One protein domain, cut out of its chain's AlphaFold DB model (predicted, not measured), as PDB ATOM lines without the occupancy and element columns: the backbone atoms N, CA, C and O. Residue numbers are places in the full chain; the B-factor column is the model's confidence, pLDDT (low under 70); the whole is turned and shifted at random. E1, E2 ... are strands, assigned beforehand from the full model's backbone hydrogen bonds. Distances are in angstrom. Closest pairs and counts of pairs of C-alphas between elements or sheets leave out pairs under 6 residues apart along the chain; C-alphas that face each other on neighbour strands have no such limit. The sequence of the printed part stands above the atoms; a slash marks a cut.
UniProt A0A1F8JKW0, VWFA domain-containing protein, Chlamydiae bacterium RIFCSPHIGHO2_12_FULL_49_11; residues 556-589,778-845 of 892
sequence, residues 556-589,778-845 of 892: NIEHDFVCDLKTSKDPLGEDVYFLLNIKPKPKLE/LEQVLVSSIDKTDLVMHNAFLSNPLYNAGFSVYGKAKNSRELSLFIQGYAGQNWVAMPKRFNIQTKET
ATOM      1  N   ASN A 556     -50.274  12.380  -2.783       65.75
ATOM      2  CA  ASN A 556     -48.915  12.685  -3.221       65.75
ATOM      3  C   ASN A 556     -48.900  13.644  -4.425       65.75
ATOM      4  O   ASN A 556     -48.782  13.234  -5.581       65.75
ATOM      5  N   ILE A 557     -48.980  14.941  -4.126       79.12
ATOM      6  CA  ILE A 557     -48.927  16.036  -5.096       79.12
ATOM      7  C   ILE A 557     -47.556  16.198  -5.762       79.12
ATOM      8  O   ILE A 557     -47.368  17.113  -6.560       79.12
ATOM      9  N   GLU A 558     -46.575  15.337  -5.472       81.19
ATOM     10  CA  GLU A 558     -45.256  15.417  -6.093       81.19
ATOM     11  C   GLU A 558     -45.337  15.393  -7.637       81.19
ATOM     12  O   GLU A 558     -44.521  16.019  -8.329       81.19
ATOM     13  N   HIS A 559     -46.347  14.704  -8.175       86.00
ATOM     14  CA  HIS A 559     -46.634  14.636  -9.603       86.00
ATOM     15  C   HIS A 559     -47.526  15.776 -10.126       86.00
ATOM     16  O   HIS A 559     -47.628  15.913 -11.345       86.00
ATOM     17  N   ASP A 560     -48.119  16.611  -9.273       89.25
ATOM     18  CA  ASP A 560     -48.989  17.735  -9.666       89.25
ATOM     19  C   ASP A 560     -48.186  18.965 -10.132       89.25
ATOM     20  O   ASP A 560     -48.698  19.804 -10.878       89.25
ATOM     21  N   PHE A 561     -46.914  19.063  -9.728       91.00
ATOM     22  CA  PHE A 561     -46.052  20.221  -9.969       91.00
ATOM     23  C   PHE A 561     -44.803  19.864 -10.789       91.00
ATOM     24  O   PHE A 561     -44.219  18.787 -10.676       91.00
ATOM     25  N   VAL A 562     -44.379  20.808 -11.628       93.31
ATOM     26  CA  VAL A 562     -43.113  20.807 -12.365       93.31
ATOM     27  C   VAL A 562     -42.131  21.713 -11.630       93.31
ATOM     28  O   VAL A 562     -42.438  22.873 -11.350       93.31
ATOM     29  N   CYS A 563     -40.943  21.189 -11.350       93.19
ATOM     30  CA  CYS A 563     -39.865  21.907 -10.682       93.19
ATOM     31  C   CYS A 563     -38.661  22.043 -11.627       93.19
ATOM     32  O   CYS A 563     -38.105  21.037 -12.059       93.19
ATOM     33  N   ASP A 564     -38.268  23.277 -11.939       94.19
ATOM     34  CA  ASP A 564     -37.119  23.644 -12.782       94.19
ATOM     35  C   ASP A 564     -36.058  24.318 -11.902       94.19
ATOM     36  O   ASP A 564     -36.270  25.437 -11.430       94.19
ATOM     37  N   LEU A 565     -34.944  23.622 -11.649       94.31
ATOM     38  CA  LEU A 565     -33.810  24.148 -10.886       94.31
ATOM     39  C   LEU A 565     -32.726  24.672 -11.831       94.31
ATOM     40  O   LEU A 565     -32.212  23.942 -12.679       94.31
ATOM     41  N   LYS A 566     -32.321  25.922 -11.614       94.88
ATOM     42  CA  LYS A 566     -31.192  26.576 -12.279       94.88
ATOM     43  C   LYS A 566     -30.146  26.960 -11.246       94.88
ATOM     44  O   LYS A 566     -30.490  27.397 -10.152       94.88
ATOM     45  N   THR A 567     -28.881  26.800 -11.605       95.00
ATOM     46  CA  THR A 567     -27.727  26.938 -10.711       95.00
ATOM     47  C   THR A 567     -26.658  27.819 -11.356       95.00
ATOM     48  O   THR A 567     -26.537  27.873 -12.578       95.00
ATOM     49  N   SER A 568     -25.880  28.511 -10.531       94.62
ATOM     50  CA  SER A 568     -24.643  29.196 -10.912       94.62
ATOM     51  C   SER A 568     -23.669  29.110  -9.748       94.62
ATOM     52  O   SER A 568     -24.075  29.268  -8.600       94.62
ATOM     53  N   LYS A 569     -22.378  28.922 -10.022       93.25
ATOM     54  CA  LYS A 569     -21.346  29.142  -8.999       93.25
ATOM     55  C   LYS A 569     -21.341  30.621  -8.587       93.25
ATOM     56  O   LYS A 569     -21.627  31.484  -9.422       93.25
ATOM     57  N   ASP A 570     -21.048  30.903  -7.323       92.25
ATOM     58  CA  ASP A 570     -20.730  32.249  -6.844       92.25
ATOM     59  C   ASP A 570     -19.265  32.565  -7.201       92.25
ATOM     60  O   ASP A 570     -18.378  31.868  -6.719       92.25
ATOM     61  N   PRO A 571     -18.948  33.593  -8.014       88.50
ATOM     62  CA  PRO A 571     -17.556  33.895  -8.363       88.50
ATOM     63  C   PRO A 571     -16.704  34.416  -7.187       88.50
ATOM     64  O   PRO A 571     -15.533  34.726  -7.390       88.50
ATOM     65  N   LEU A 572     -17.265  34.519  -5.975       88.75
ATOM     66  CA  LEU A 572     -16.554  34.874  -4.741       88.75
ATOM     67  C   LEU A 572     -16.313  33.685  -3.782       88.75
ATOM     68  O   LEU A 572     -15.776  33.904  -2.698       88.75
ATOM     69  N   GLY A 573     -16.688  32.443  -4.126       88.50
ATOM     70  CA  GLY A 573     -16.470  31.286  -3.244       88.50
ATOM     71  C   GLY A 573     -16.891  29.932  -3.830       88.50
ATOM     72  O   GLY A 573     -17.120  29.799  -5.026       88.50
ATOM     73  N   GLU A 574     -17.003  28.908  -2.977       90.94
ATOM     74  CA  GLU A 574     -17.456  27.559  -3.380       90.94
ATOM     75  C   GLU A 574     -18.988  27.391  -3.395       90.94
ATOM     76  O   GLU A 574     -19.515  26.345  -3.781       90.94
ATOM     77  N   ASP A 575     -19.714  28.416  -2.958       93.12
ATOM     78  CA  ASP A 575     -21.166  28.389  -2.853       93.12
ATOM     79  C   ASP A 575     -21.858  28.389  -4.225       93.12
ATOM     80  O   ASP A 575     -21.379  28.947  -5.217       93.12
ATOM     81  N   VAL A 576     -23.059  27.813  -4.263       93.69
ATOM     82  CA  VAL A 576     -23.898  27.733  -5.458       93.69
ATOM     83  C   VAL A 576     -25.141  28.594  -5.273       93.69
ATOM     84  O   VAL A 576     -25.989  28.323  -4.422       93.69
ATOM     85  N   TYR A 577     -25.280  29.623  -6.104       94.81
ATOM     86  CA  TYR A 577     -26.531  30.349  -6.269       94.81
ATOM     87  C   TYR A 577     -27.542  29.493  -7.031       94.81
ATOM     88  O   TYR A 577     -27.198  28.863  -8.033       94.81
ATOM     89  N   PHE A 578     -28.805  29.509  -6.609       94.62
ATOM     90  CA  PHE A 578     -29.868  28.784  -7.297       94.62
ATOM     91  C   PHE A 578     -31.159  29.587  -7.461       94.62
ATOM     92  O   PHE A 578     -31.455  30.527  -6.718       94.62
ATOM     93  N   LEU A 579     -31.931  29.171  -8.462       94.69
ATOM     94  CA  LEU A 579     -33.301  29.570  -8.746       94.69
ATOM     95  C   LEU A 579     -34.115  28.298  -8.969       94.69
ATOM     96  O   LEU A 579     -33.885  27.577  -9.937       94.69
ATOM     97  N   LEU A 580     -35.075  28.042  -8.088       93.88
ATOM     98  CA  LEU A 580     -36.045  26.967  -8.229       93.88
ATOM     99  C   LEU A 580     -37.397  27.546  -8.650       93.88
ATOM    100  O   LEU A 580     -38.054  28.244  -7.878       93.88
ATOM    101  N   ASN A 581     -37.823  27.227  -9.869       93.50
ATOM    102  CA  ASN A 581     -39.153  27.533 -10.380       93.50
ATOM    103  C   ASN A 581     -40.093  26.352 -10.106       93.50
ATOM    104  O   ASN A 581     -39.845  25.249 -10.588       93.50
ATOM    105  N   ILE A 582     -41.183  26.577  -9.377       92.19
ATOM    106  CA  ILE A 582     -42.201  25.562  -9.064       92.19
ATOM    107  C   ILE A 582     -43.509  25.987  -9.723       92.19
ATOM    108  O   ILE A 582     -44.053  27.038  -9.392       92.19
ATOM    109  N   LYS A 583     -44.010  25.187 -10.668       92.38
ATOM    110  CA  LYS A 583     -45.228  25.460 -11.446       92.38
ATOM    111  C   LYS A 583     -46.222  24.308 -11.317       92.38
ATOM    112  O   LYS A 583     -45.795  23.163 -11.428       92.38
ATOM    113  N   PRO A 584     -47.527  24.557 -11.132       91.12
ATOM    114  CA  PRO A 584     -48.532  23.507 -11.288       91.12
ATOM    115  C   PRO A 584     -48.578  23.014 -12.740       91.12
ATOM    116  O   PRO A 584     -48.237  23.745 -13.673       91.12
ATOM    117  N   LYS A 585     -49.001  21.766 -12.947       91.38
ATOM    118  CA  LYS A 585     -49.301  21.243 -14.286       91.38
ATOM    119  C   LYS A 585     -50.619  21.829 -14.819       91.38
ATOM    120  O   LYS A 585     -51.542  22.056 -14.044       91.38
ATOM    121  N   PRO A 586     -50.775  21.998 -16.147       85.88
ATOM    122  CA  PRO A 586     -51.960  22.632 -16.738       85.88
ATOM    123  C   PRO A 586     -53.265  21.818 -16.626       85.88
ATOM    124  O   PRO A 586     -54.319  22.322 -16.993       85.88
ATOM    125  N   LYS A 587     -53.210  20.573 -16.128       83.94
ATOM    126  CA  LYS A 587     -54.373  19.707 -15.854       83.94
ATOM    127  C   LYS A 587     -54.619  19.510 -14.351       83.94
ATOM    128  O   LYS A 587     -55.046  18.440 -13.936       83.94
ATOM    129  N   LEU A 588     -54.251  20.485 -13.520       83.75
ATOM    130  CA  LEU A 588     -54.300  20.313 -12.073       83.75
ATOM    131  C   LEU A 588     -55.713  20.534 -11.510       83.75
ATOM    132  O   LEU A 588     -56.176  21.667 -11.394       83.75
ATOM    133  N   GLU A 589     -56.370  19.441 -11.128       79.50
ATOM    134  CA  GLU A 589     -57.742  19.402 -10.602       79.50
ATOM    135  C   GLU A 589     -57.832  19.843  -9.125       79.50
ATOM    136  O   GLU A 589     -58.263  19.092  -8.249       79.50
ATOM    137  N   LEU A 778     -52.692  26.856  -3.841       91.75
ATOM    138  CA  LEU A 778     -52.293  26.738  -2.436       91.75
ATOM    139  C   LEU A 778     -52.251  28.122  -1.790       91.75
ATOM    140  O   LEU A 778     -52.089  29.127  -2.481       91.75
ATOM    141  N   GLU A 779     -52.298  28.168  -0.469       91.19
ATOM    142  CA  GLU A 779     -52.040  29.356   0.347       91.19
ATOM    143  C   GLU A 779     -51.082  29.052   1.506       91.19
ATOM    144  O   GLU A 779     -50.917  27.891   1.885       91.19
ATOM    145  N   GLN A 780     -50.469  30.099   2.077       89.19
ATOM    146  CA  GLN A 780     -49.483  29.992   3.161       89.19
ATOM    147  C   GLN A 780     -48.298  29.088   2.782       89.19
ATOM    148  O   GLN A 780     -47.967  28.147   3.504       89.19
ATOM    149  N   VAL A 781     -47.680  29.344   1.623       90.69
ATOM    150  CA  VAL A 781     -46.649  28.454   1.079       90.69
ATOM    151  C   VAL A 781     -45.350  28.571   1.880       90.69
ATOM    152  O   VAL A 781     -44.665  29.596   1.884       90.69
ATOM    153  N   LEU A 782     -44.971  27.487   2.549       90.56
ATOM    154  CA  LEU A 782     -43.693  27.376   3.237       90.56
ATOM    155  C   LEU A 782     -42.723  26.575   2.372       90.56
ATOM    156  O   LEU A 782     -43.031  25.454   1.973       90.56
ATOM    157  N   VAL A 783     -41.533  27.121   2.119       90.94
ATOM    158  CA  VAL A 783     -40.409  26.343   1.589       90.94
ATOM    159  C   VAL A 783     -39.327  26.276   2.653       90.94
ATOM    160  O   VAL A 783     -38.821  27.297   3.115       90.94
ATOM    161  N   SER A 784     -38.984  25.055   3.050       91.50
ATOM    162  CA  SER A 784     -37.968  24.760   4.060       91.50
ATOM    163  C   SER A 784     -36.908  23.813   3.498       91.50
ATOM    164  O   SER A 784     -37.184  23.036   2.582       91.50
ATOM    165  N   SER A 785     -35.685  23.889   4.031       91.00
ATOM    166  CA  SER A 785     -34.669  22.865   3.775       91.00
ATOM    167  C   SER A 785     -34.935  21.659   4.668       91.00
ATOM    168  O   SER A 785     -35.193  21.827   5.863       91.00
ATOM    169  N   ILE A 786     -34.838  20.455   4.107       88.06
ATOM    170  CA  ILE A 786     -34.789  19.216   4.896       88.06
ATOM    171  C   ILE A 786     -33.407  19.125   5.562       88.06
ATOM    172  O   ILE A 786     -33.302  18.881   6.766       88.06
ATOM    173  N   ASP A 787     -32.361  19.438   4.795       83.50
ATOM    174  CA  ASP A 787     -30.968  19.443   5.235       83.50
ATOM    175  C   ASP A 787     -30.638  20.829   5.820       83.50
ATOM    176  O   ASP A 787     -30.481  21.820   5.101       83.50
ATOM    177  N   LYS A 788     -30.641  20.939   7.153       70.75
ATOM    178  CA  LYS A 788     -30.773  22.225   7.872       70.75
ATOM    179  C   LYS A 788     -29.548  23.154   7.856       70.75
ATOM    180  O   LYS A 788     -29.670  24.286   8.314       70.75
ATOM    181  N   THR A 789     -28.378  22.698   7.419       64.50
ATOM    182  CA  THR A 789     -27.083  23.316   7.773       64.50
ATOM    183  C   THR A 789     -26.527  24.326   6.763       64.50
ATOM    184  O   THR A 789     -25.761  25.215   7.143       64.50
ATOM    185  N   ASP A 790     -26.896  24.213   5.483       83.62
ATOM    186  CA  ASP A 790     -26.111  24.805   4.384       83.62
ATOM    187  C   ASP A 790     -26.927  25.572   3.335       83.62
ATOM    188  O   ASP A 790     -26.408  25.884   2.262       83.62
ATOM    189  N   LEU A 791     -28.186  25.911   3.641       88.50
ATOM    190  CA  LEU A 791     -29.094  26.570   2.703       88.50
ATOM    191  C   LEU A 791     -29.603  27.932   3.195       88.50
ATOM    192  O   LEU A 791     -30.335  28.018   4.179       88.50
ATOM    193  N   VAL A 792     -29.305  28.988   2.436       90.19
ATOM    194  CA  VAL A 792     -29.900  30.322   2.600       90.19
ATOM    195  C   VAL A 792     -30.917  30.541   1.480       90.19
ATOM    196  O   VAL A 792     -30.559  30.536   0.304       90.19
ATOM    197  N   MET A 793     -32.193  30.728   1.825       88.56
ATOM    198  CA  MET A 793     -33.279  30.935   0.857       88.56
ATOM    199  C   MET A 793     -33.821  32.363   0.909       88.56
ATOM    200  O   MET A 793     -34.549  32.747   1.825       88.56
ATOM    201  N   HIS A 794     -33.540  33.129  -0.140       84.94
ATOM    202  CA  HIS A 794     -34.103  34.456  -0.339       84.94
ATOM    203  C   HIS A 794     -35.526  34.310  -0.885       84.94
ATOM    204  O   HIS A 794     -35.746  33.760  -1.968       84.94
ATOM    205  N   ASN A 795     -36.495  34.828  -0.129       75.38
ATOM    206  CA  ASN A 795     -37.930  34.551  -0.285       75.38
ATOM    207  C   ASN A 795     -38.346  33.131   0.179       75.38
ATOM    208  O   ASN A 795     -39.253  32.560  -0.413       75.38
ATOM    209  N   ALA A 796     -37.725  32.549   1.217       57.94
ATOM    210  CA  ALA A 796     -38.166  31.264   1.798       57.94
ATOM    211  C   ALA A 796     -39.636  31.275   2.267       57.94
ATOM    212  O   ALA A 796     -40.401  30.336   2.039       57.94
ATOM    213  N   PHE A 797     -40.024  32.366   2.932       59.44
ATOM    214  CA  PHE A 797     -41.372  32.580   3.442       59.44
ATOM    215  C   PHE A 797     -42.256  33.142   2.330       59.44
ATOM    216  O   PHE A 797     -42.247  34.345   2.054       59.44
ATOM    217  N   LEU A 798     -43.026  32.266   1.691       59.78
ATOM    218  CA  LEU A 798     -43.975  32.604   0.635       59.78
ATOM    219  C   LEU A 798     -45.388  32.502   1.181       59.78
ATOM    220  O   LEU A 798     -46.206  31.720   0.724       59.78
ATOM    221  N   SER A 799     -45.673  33.339   2.173       58.47
ATOM    222  CA  SER A 799     -47.003  33.452   2.768       58.47
ATOM    223  C   SER A 799     -48.102  33.641   1.692       58.47
ATOM    224  O   SER A 799     -49.168  33.027   1.791       58.47
ATOM    225  N   ASN A 800     -47.743  34.355   0.610       77.06
ATOM    226  CA  ASN A 800     -48.312  34.319  -0.742       77.06
ATOM    227  C   ASN A 800     -49.032  33.009  -1.129       77.06
ATOM    228  O   ASN A 800     -48.479  31.916  -1.002       77.06
ATOM    229  N   PRO A 801     -50.190  33.106  -1.797       85.56
ATOM    230  CA  PRO A 801     -50.764  31.978  -2.516       85.56
ATOM    231  C   PRO A 801     -49.906  31.495  -3.693       85.56
ATOM    232  O   PRO A 801     -49.276  32.283  -4.406       85.56
ATOM    233  N   LEU A 802     -49.950  30.187  -3.947       87.25
ATOM    234  CA  LEU A 802     -49.455  29.582  -5.178       87.25
ATOM    235  C   LEU A 802     -50.496  29.737  -6.279       87.25
ATOM    236  O   LEU A 802     -51.586  29.181  -6.188       87.25
ATOM    237  N   TYR A 803     -50.136  30.442  -7.342       90.50
ATOM    238  CA  TYR A 803     -50.972  30.645  -8.518       90.50
ATOM    239  C   TYR A 803     -50.612  29.701  -9.673       90.50
ATOM    240  O   TYR A 803     -49.503  29.169  -9.727       90.50
ATOM    241  N   ASN A 804     -51.492  29.582 -10.677       86.88
ATOM    242  CA  ASN A 804     -51.231  28.804 -11.904       86.88
ATOM    243  C   ASN A 804     -49.946  29.229 -12.667       86.88
ATOM    244  O   ASN A 804     -49.386  28.483 -13.462       86.88
ATOM    245  N   ALA A 805     -49.424  30.427 -12.394       85.25
ATOM    246  CA  ALA A 805     -48.139  30.904 -12.909       85.25
ATOM    247  C   ALA A 805     -46.908  30.142 -12.384       85.25
ATOM    248  O   ALA A 805     -45.833  30.220 -12.989       85.25
ATOM    249  N   GLY A 806     -47.058  29.476 -11.237       87.75
ATOM    250  CA  GLY A 806     -45.959  29.058 -10.385       87.75
ATOM    251  C   GLY A 806     -45.289  30.203  -9.623       87.75
ATOM    252  O   GLY A 806     -45.732  31.353  -9.651       87.75
ATOM    253  N   PHE A 807     -44.194  29.864  -8.951       87.88
ATOM    254  CA  PHE A 807     -43.358  30.770  -8.169       87.88
ATOM    255  C   PHE A 807     -41.869  30.444  -8.318       87.88
ATOM    256  O   PHE A 807     -41.501  29.398  -8.855       87.88
ATOM    257  N   SER A 808     -41.022  31.350  -7.830       90.81
ATOM    258  CA  SER A 808     -39.564  31.268  -7.921       90.81
ATOM    259  C   SER A 808     -38.925  31.478  -6.548       90.81
ATOM    260  O   SER A 808     -38.977  32.586  -6.007       90.81
ATOM    261  N   VAL A 809     -38.298  30.434  -6.006       91.94
ATOM    262  CA  VAL A 809     -37.416  30.520  -4.831       91.94
ATOM    263  C   VAL A 809     -36.004  30.821  -5.317       91.94
ATOM    264  O   VAL A 809     -35.548  30.219  -6.288       91.94
ATOM    265  N   TYR A 810     -35.309  31.732  -4.643       93.75
ATOM    266  CA  TYR A 810     -33.905  32.042  -4.902       93.75
ATOM    267  C   TYR A 810     -33.079  31.678  -3.669       93.75
ATOM    268  O   TYR A 810     -33.598  31.687  -2.553       93.75
ATOM    269  N   GLY A 811     -31.792  31.396  -3.828       93.56
ATOM    270  CA  GLY A 811     -30.961  31.100  -2.666       93.56
ATOM    271  C   GLY A 811     -29.495  30.850  -2.964       93.56
ATOM    272  O   GLY A 811     -29.033  30.988  -4.099       93.56
ATOM    273  N   LYS A 812     -28.787  30.469  -1.903       93.81
ATOM    274  CA  LYS A 812     -27.384  30.071  -1.873       93.81
ATOM    275  C   LYS A 812     -27.260  28.750  -1.103       93.81
ATOM    276  O   LYS A 812     -27.835  28.628  -0.023       93.81
ATOM    277  N   ALA A 813     -26.536  27.781  -1.657       93.44
ATOM    278  CA  ALA A 813     -26.242  26.487  -1.038       93.44
ATOM    279  C   ALA A 813     -24.720  26.287  -0.932       93.44
ATOM    280  O   ALA A 813     -24.022  26.540  -1.917       93.44
ATOM    281  N   LYS A 814     -24.193  25.829   0.214       91.88
ATOM    282  CA  LYS A 814     -22.743  25.588   0.360       91.88
ATOM    283  C   LYS A 814     -22.322  24.267  -0.281       91.88
ATOM    284  O   LYS A 814     -22.606  23.216   0.281       91.88
ATOM    285  N   ASN A 815     -21.662  24.329  -1.446       80.69
ATOM    286  CA  ASN A 815     -20.981  23.230  -2.165       80.69
ATOM    287  C   ASN A 815     -21.672  21.833  -2.121       80.69
ATOM    288  O   ASN A 815     -21.018  20.788  -2.157       80.69
ATOM    289  N   SER A 816     -23.006  21.784  -2.022       76.38
ATOM    290  CA  SER A 816     -23.745  20.533  -1.848       76.38
ATOM    291  C   SER A 816     -24.067  19.920  -3.208       76.38
ATOM    292  O   SER A 816     -24.418  20.612  -4.162       76.38
ATOM    293  N   ARG A 817     -23.945  18.593  -3.319       88.00
ATOM    294  CA  ARG A 817     -24.308  17.855  -4.548       88.00
ATOM    295  C   ARG A 817     -25.813  17.617  -4.667       88.00
ATOM    296  O   ARG A 817     -26.304  17.321  -5.753       88.00
ATOM    297  N   GLU A 818     -26.534  17.751  -3.560       91.94
ATOM    298  CA  GLU A 818     -27.974  17.555  -3.452       91.94
ATOM    299  C   GLU A 818     -28.604  18.746  -2.713       91.94
ATOM    300  O   GLU A 818     -27.965  19.395  -1.879       91.94
ATOM    301  N   LEU A 819     -29.847  19.057  -3.073       91.81
ATOM    302  CA  LEU A 819     -30.685  20.096  -2.487       91.81
ATOM    303  C   LEU A 819     -32.033  19.469  -2.127       91.81
ATOM    304  O   LEU A 819     -32.853  19.225  -3.017       91.81
ATOM    305  N   SER A 820     -32.253  19.207  -0.840       92.00
ATOM    306  CA  SER A 820     -33.488  18.608  -0.324       92.00
ATOM    307  C   SER A 820     -34.414  19.683   0.242       92.00
ATOM    308  O   SER A 820     -34.155  20.263   1.296       92.00
ATOM    309  N   LEU A 821     -35.520  19.941  -0.451       91.81
ATOM    310  CA  LEU A 821     -36.507  20.958  -0.101       91.81
ATOM    311  C   LEU A 821     -37.853  20.333   0.255       91.81
ATOM    312  O   LEU A 821     -38.271  19.332  -0.327       91.81
ATOM    313  N   PHE A 822     -38.558  20.970   1.183       91.19
ATOM    314  CA  PHE A 822     -39.910  20.611   1.586       91.19
ATOM    315  C   PHE A 822     -40.821  21.817   1.366       91.19
ATOM    316  O   PHE A 822     -40.689  22.849   2.031       91.19
ATOM    317  N   ILE A 823     -41.699  21.691   0.370       91.31
ATOM    318  CA  ILE A 823     -42.654  22.715  -0.059       91.31
ATOM    319  C   ILE A 823     -44.013  22.336   0.529       91.31
ATOM    320  O   ILE A 823     -44.477  21.219   0.318       91.31
ATOM    321  N   GLN A 824     -44.641  23.237   1.274       91.38
ATOM    322  CA  GLN A 824     -45.882  22.975   2.006       91.38
ATOM    323  C   GLN A 824     -46.877  24.131   1.851       91.38
ATOM    324  O   GLN A 824     -46.471  25.241   1.518       91.38
ATOM    325  N   GLY A 825     -48.162  23.892   2.109       92.00
ATOM    326  CA  GLY A 825     -49.216  24.914   2.129       92.00
ATOM    327  C   GLY A 825     -50.610  24.290   2.239       92.00
ATOM    328  O   GLY A 825     -50.731  23.073   2.365       92.00
ATOM    329  N   TYR A 826     -51.671  25.096   2.163       90.75
ATOM    330  CA  TYR A 826     -53.053  24.594   2.197       90.75
ATOM    331  C   TYR A 826     -53.739  24.671   0.829       90.75
ATOM    332  O   TYR A 826     -53.840  25.748   0.245       90.75
ATOM    333  N   ALA A 827     -54.286  23.551   0.353       89.81
ATOM    334  CA  ALA A 827     -55.281  23.500  -0.719       89.81
ATOM    335  C   ALA A 827     -56.685  23.631  -0.103       89.81
ATOM    336  O   ALA A 827     -57.400  22.646   0.117       89.81
ATOM    337  N   GLY A 828     -57.062  24.865   0.242       87.56
ATOM    338  CA  GLY A 828     -58.314  25.166   0.936       87.56
ATOM    339  C   GLY A 828     -58.256  24.727   2.399       87.56
ATOM    340  O   GLY A 828     -57.624  25.391   3.211       87.56
ATOM    341  N   GLN A 829     -58.921  23.620   2.740       87.50
ATOM    342  CA  GLN A 829     -58.847  23.025   4.086       87.50
ATOM    343  C   GLN A 829     -57.793  21.911   4.196       87.50
ATOM    344  O   GLN A 829     -57.392  21.561   5.302       87.50
ATOM    345  N   ASN A 830     -57.328  21.366   3.070       88.44
ATOM    346  CA  ASN A 830     -56.363  20.270   3.066       88.44
ATOM    347  C   ASN A 830     -54.949  20.829   3.216       88.44
ATOM    348  O   ASN A 830     -54.541  21.670   2.414       88.44
ATOM    349  N   TRP A 831     -54.184  20.352   4.197       88.88
ATOM    350  CA  TRP A 831     -52.735  20.557   4.192       88.88
ATOM    351  C   TRP A 831     -52.104  19.733   3.071       88.88
ATOM    352  O   TRP A 831     -52.558  18.635   2.758       88.88
ATOM    353  N   VAL A 832     -51.067  20.283   2.454       89.50
ATOM    354  CA  VAL A 832     -50.397  19.713   1.293       89.50
ATOM    355  C   VAL A 832     -48.894  19.860   1.490       89.50
ATOM    356  O   VAL A 832     -48.409  20.944   1.814       89.50
ATOM    357  N   ALA A 833     -48.148  18.775   1.284       90.00
ATOM    358  CA  ALA A 833     -46.694  18.754   1.391       90.00
ATOM    359  C   ALA A 833     -46.065  18.026   0.196       90.00
ATOM    360  O   ALA A 833     -46.582  17.022  -0.288       90.00
ATOM    361  N   MET A 834     -44.932  18.544  -0.271       90.12
ATOM    362  CA  MET A 834     -44.176  18.034  -1.406       90.12
ATOM    363  C   MET A 834     -42.678  18.076  -1.081       90.12
ATOM    364  O   MET A 834     -42.064  19.149  -1.150       90.12
ATOM    365  N   PRO A 835     -42.064  16.935  -0.726       92.25
ATOM    366  CA  PRO A 835     -40.616  16.818  -0.728       92.25
ATOM    367  C   PRO A 835     -40.109  16.848  -2.172       92.25
ATOM    368  O   PRO A 835     -40.711  16.269  -3.075       92.25
ATOM    369  N   LYS A 836     -38.985  17.525  -2.393       92.94
ATOM    370  CA  LYS A 836     -38.241  17.505  -3.651       92.94
ATOM    371  C   LYS A 836     -36.755  17.440  -3.359       92.94
ATOM    372  O   LYS A 836     -36.248  18.223  -2.563       92.94
ATOM    373  N   ARG A 837     -36.060  16.538  -4.044       93.50
ATOM    374  CA  ARG A 837     -34.598  16.489  -4.054       93.50
ATOM    375  C   ARG A 837     -34.091  16.833  -5.442       93.50
ATOM    376  O   ARG A 837     -34.648  16.369  -6.437       93.50
ATOM    377  N   PHE A 838     -33.046  17.643  -5.507       93.38
ATOM    378  CA  PHE A 838     -32.432  18.070  -6.758       93.38
ATOM    379  C   PHE A 838     -30.926  17.830  -6.715       93.38
ATOM    380  O   PHE A 838     -30.267  18.218  -5.755       93.38
ATOM    381  N   ASN A 839     -30.367  17.250  -7.775       93.19
ATOM    382  CA  ASN A 839     -28.920  17.148  -7.944       93.19
ATOM    383  C   ASN A 839     -28.371  18.496  -8.449       93.19
ATOM    384  O   ASN A 839     -28.778  18.975  -9.512       93.19
ATOM    385  N   ILE A 840     -27.465  19.121  -7.693       91.69
ATOM    386  CA  ILE A 840     -26.882  20.425  -8.030       91.69
ATOM    387  C   ILE A 840     -25.746  20.223  -9.041       91.69
ATOM    388  O   ILE A 840     -24.560  20.187  -8.713       91.69
ATOM    389  N   GLN A 841     -26.114  20.143 -10.318       88.12
ATOM    390  CA  GLN A 841     -25.148  20.201 -11.411       88.12
ATOM    391  C   GLN A 841     -24.640  21.641 -11.568       88.12
ATOM    392  O   GLN A 841     -25.336  22.497 -12.119       88.12
ATOM    393  N   THR A 842     -23.429  21.930 -11.084       80.12
ATOM    394  CA  THR A 842     -22.796  23.256 -11.202       80.12
ATOM    395  C   THR A 842     -22.245  23.501 -12.610       80.12
ATOM    396  O   THR A 842     -21.041  23.442 -12.864       80.12
ATOM    397  N   LYS A 843     -23.170  23.784 -13.534       76.75
ATOM    398  CA  LYS A 843     -22.891  24.270 -14.891       76.75
ATOM    399  C   LYS A 843     -22.254  25.673 -14.860       76.75
ATOM    400  O   LYS A 843     -21.995  26.235 -13.795       76.75
ATOM    401  N   GLU A 844     -21.962  26.195 -16.047       80.25
ATOM    402  CA  GLU A 844     -21.321  27.495 -16.273       80.25
ATOM    403  C   GLU A 844     -22.030  28.657 -15.554       80.25
ATOM    404  O   GLU A 844     -23.223  28.602 -15.249       80.25
ATOM    405  N   THR A 845     -21.277  29.719 -15.259       85.38
ATOM    406  CA  THR A 845     -21.744  30.862 -14.468       85.38
ATOM    407  C   THR A 845     -22.855  31.638 -15.175       85.38
ATOM    408  O   THR A 845     -22.642  32.322 -16.175       85.38
TER     409      THR A 845
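AT A GLANCE: This is residues 556 to 589 and 778 to 845 of the 892 residues of the protein "VWFA domain-containing protein" of Chlamydiae bacterium RIFCSPHIGHO2_12_FULL_49_11 (UniProt A0A1F8JKW0). This is an elongated sandwich: two twisted sheets, E1 E2 E5 E4 and E3 E6 E7, lie face to face round one long axis, like a flattened barrel with open seams between E1 and E7 and between E3 and E4. The 102 printed residues hold no named helix and seven strands, E1 to E7 along the chain, each sheet antiparallel in the order given. The class is all strand; the whole is compact, with a radius of gyration of the C-alphas of 13.9 A and spans of 44 by 25 by 21 A.

IN THESE COORDINATES: Find C-alpha 561 at (-46.052, 20.221, -9.969); from there E1 runs to residue 569, 26.3 A. E2, residues 575 to 584, returns over 29.0 A. Past the cut come E3, residues 778 to 785, which bends by 52 degrees at residue 781, and E4, residues 791 to 794. E5 is residues 807 to 814, E6 residues 818 to 827, 28.1 A, and E7 residues 830 to 839, 29.7 A, ending at C-alpha 839 (-28.920, 17.148, -7.944).

HOW THE PARTS SIT: Start with hairpin E1 and E2: N 564 and O 581 are 2.9 A apart. Next, look at N 578 and O 811, 2.9 A, between E2 and E5, then N 794 and O 810, 2.8 A, in hairpin E4 and E5. In the other sheet find N 784 and O 822, 3.0 A, between E3 and E6, and N 821 and O 836, 2.8 A, in hairpin E6 and E7. The sheets' strands stand at 27 degrees. The closest C-alphas of E1 and E7, Leu 565 and Phe 838, are 7.5 A apart.

THE WHOLE: The C-alphas farthest apart, Leu 572 and Gln 829, are 44.8 A apart. Residues 590 to 777 are not printed; C-alphas 589 and 778 are 12.3 A apart. The link E4 to E5 is long, and its residues 797 to 798 pair with 781 to 782 of E3. Look for pLDDT under 70 at residues 556, 789 and 796 to 799.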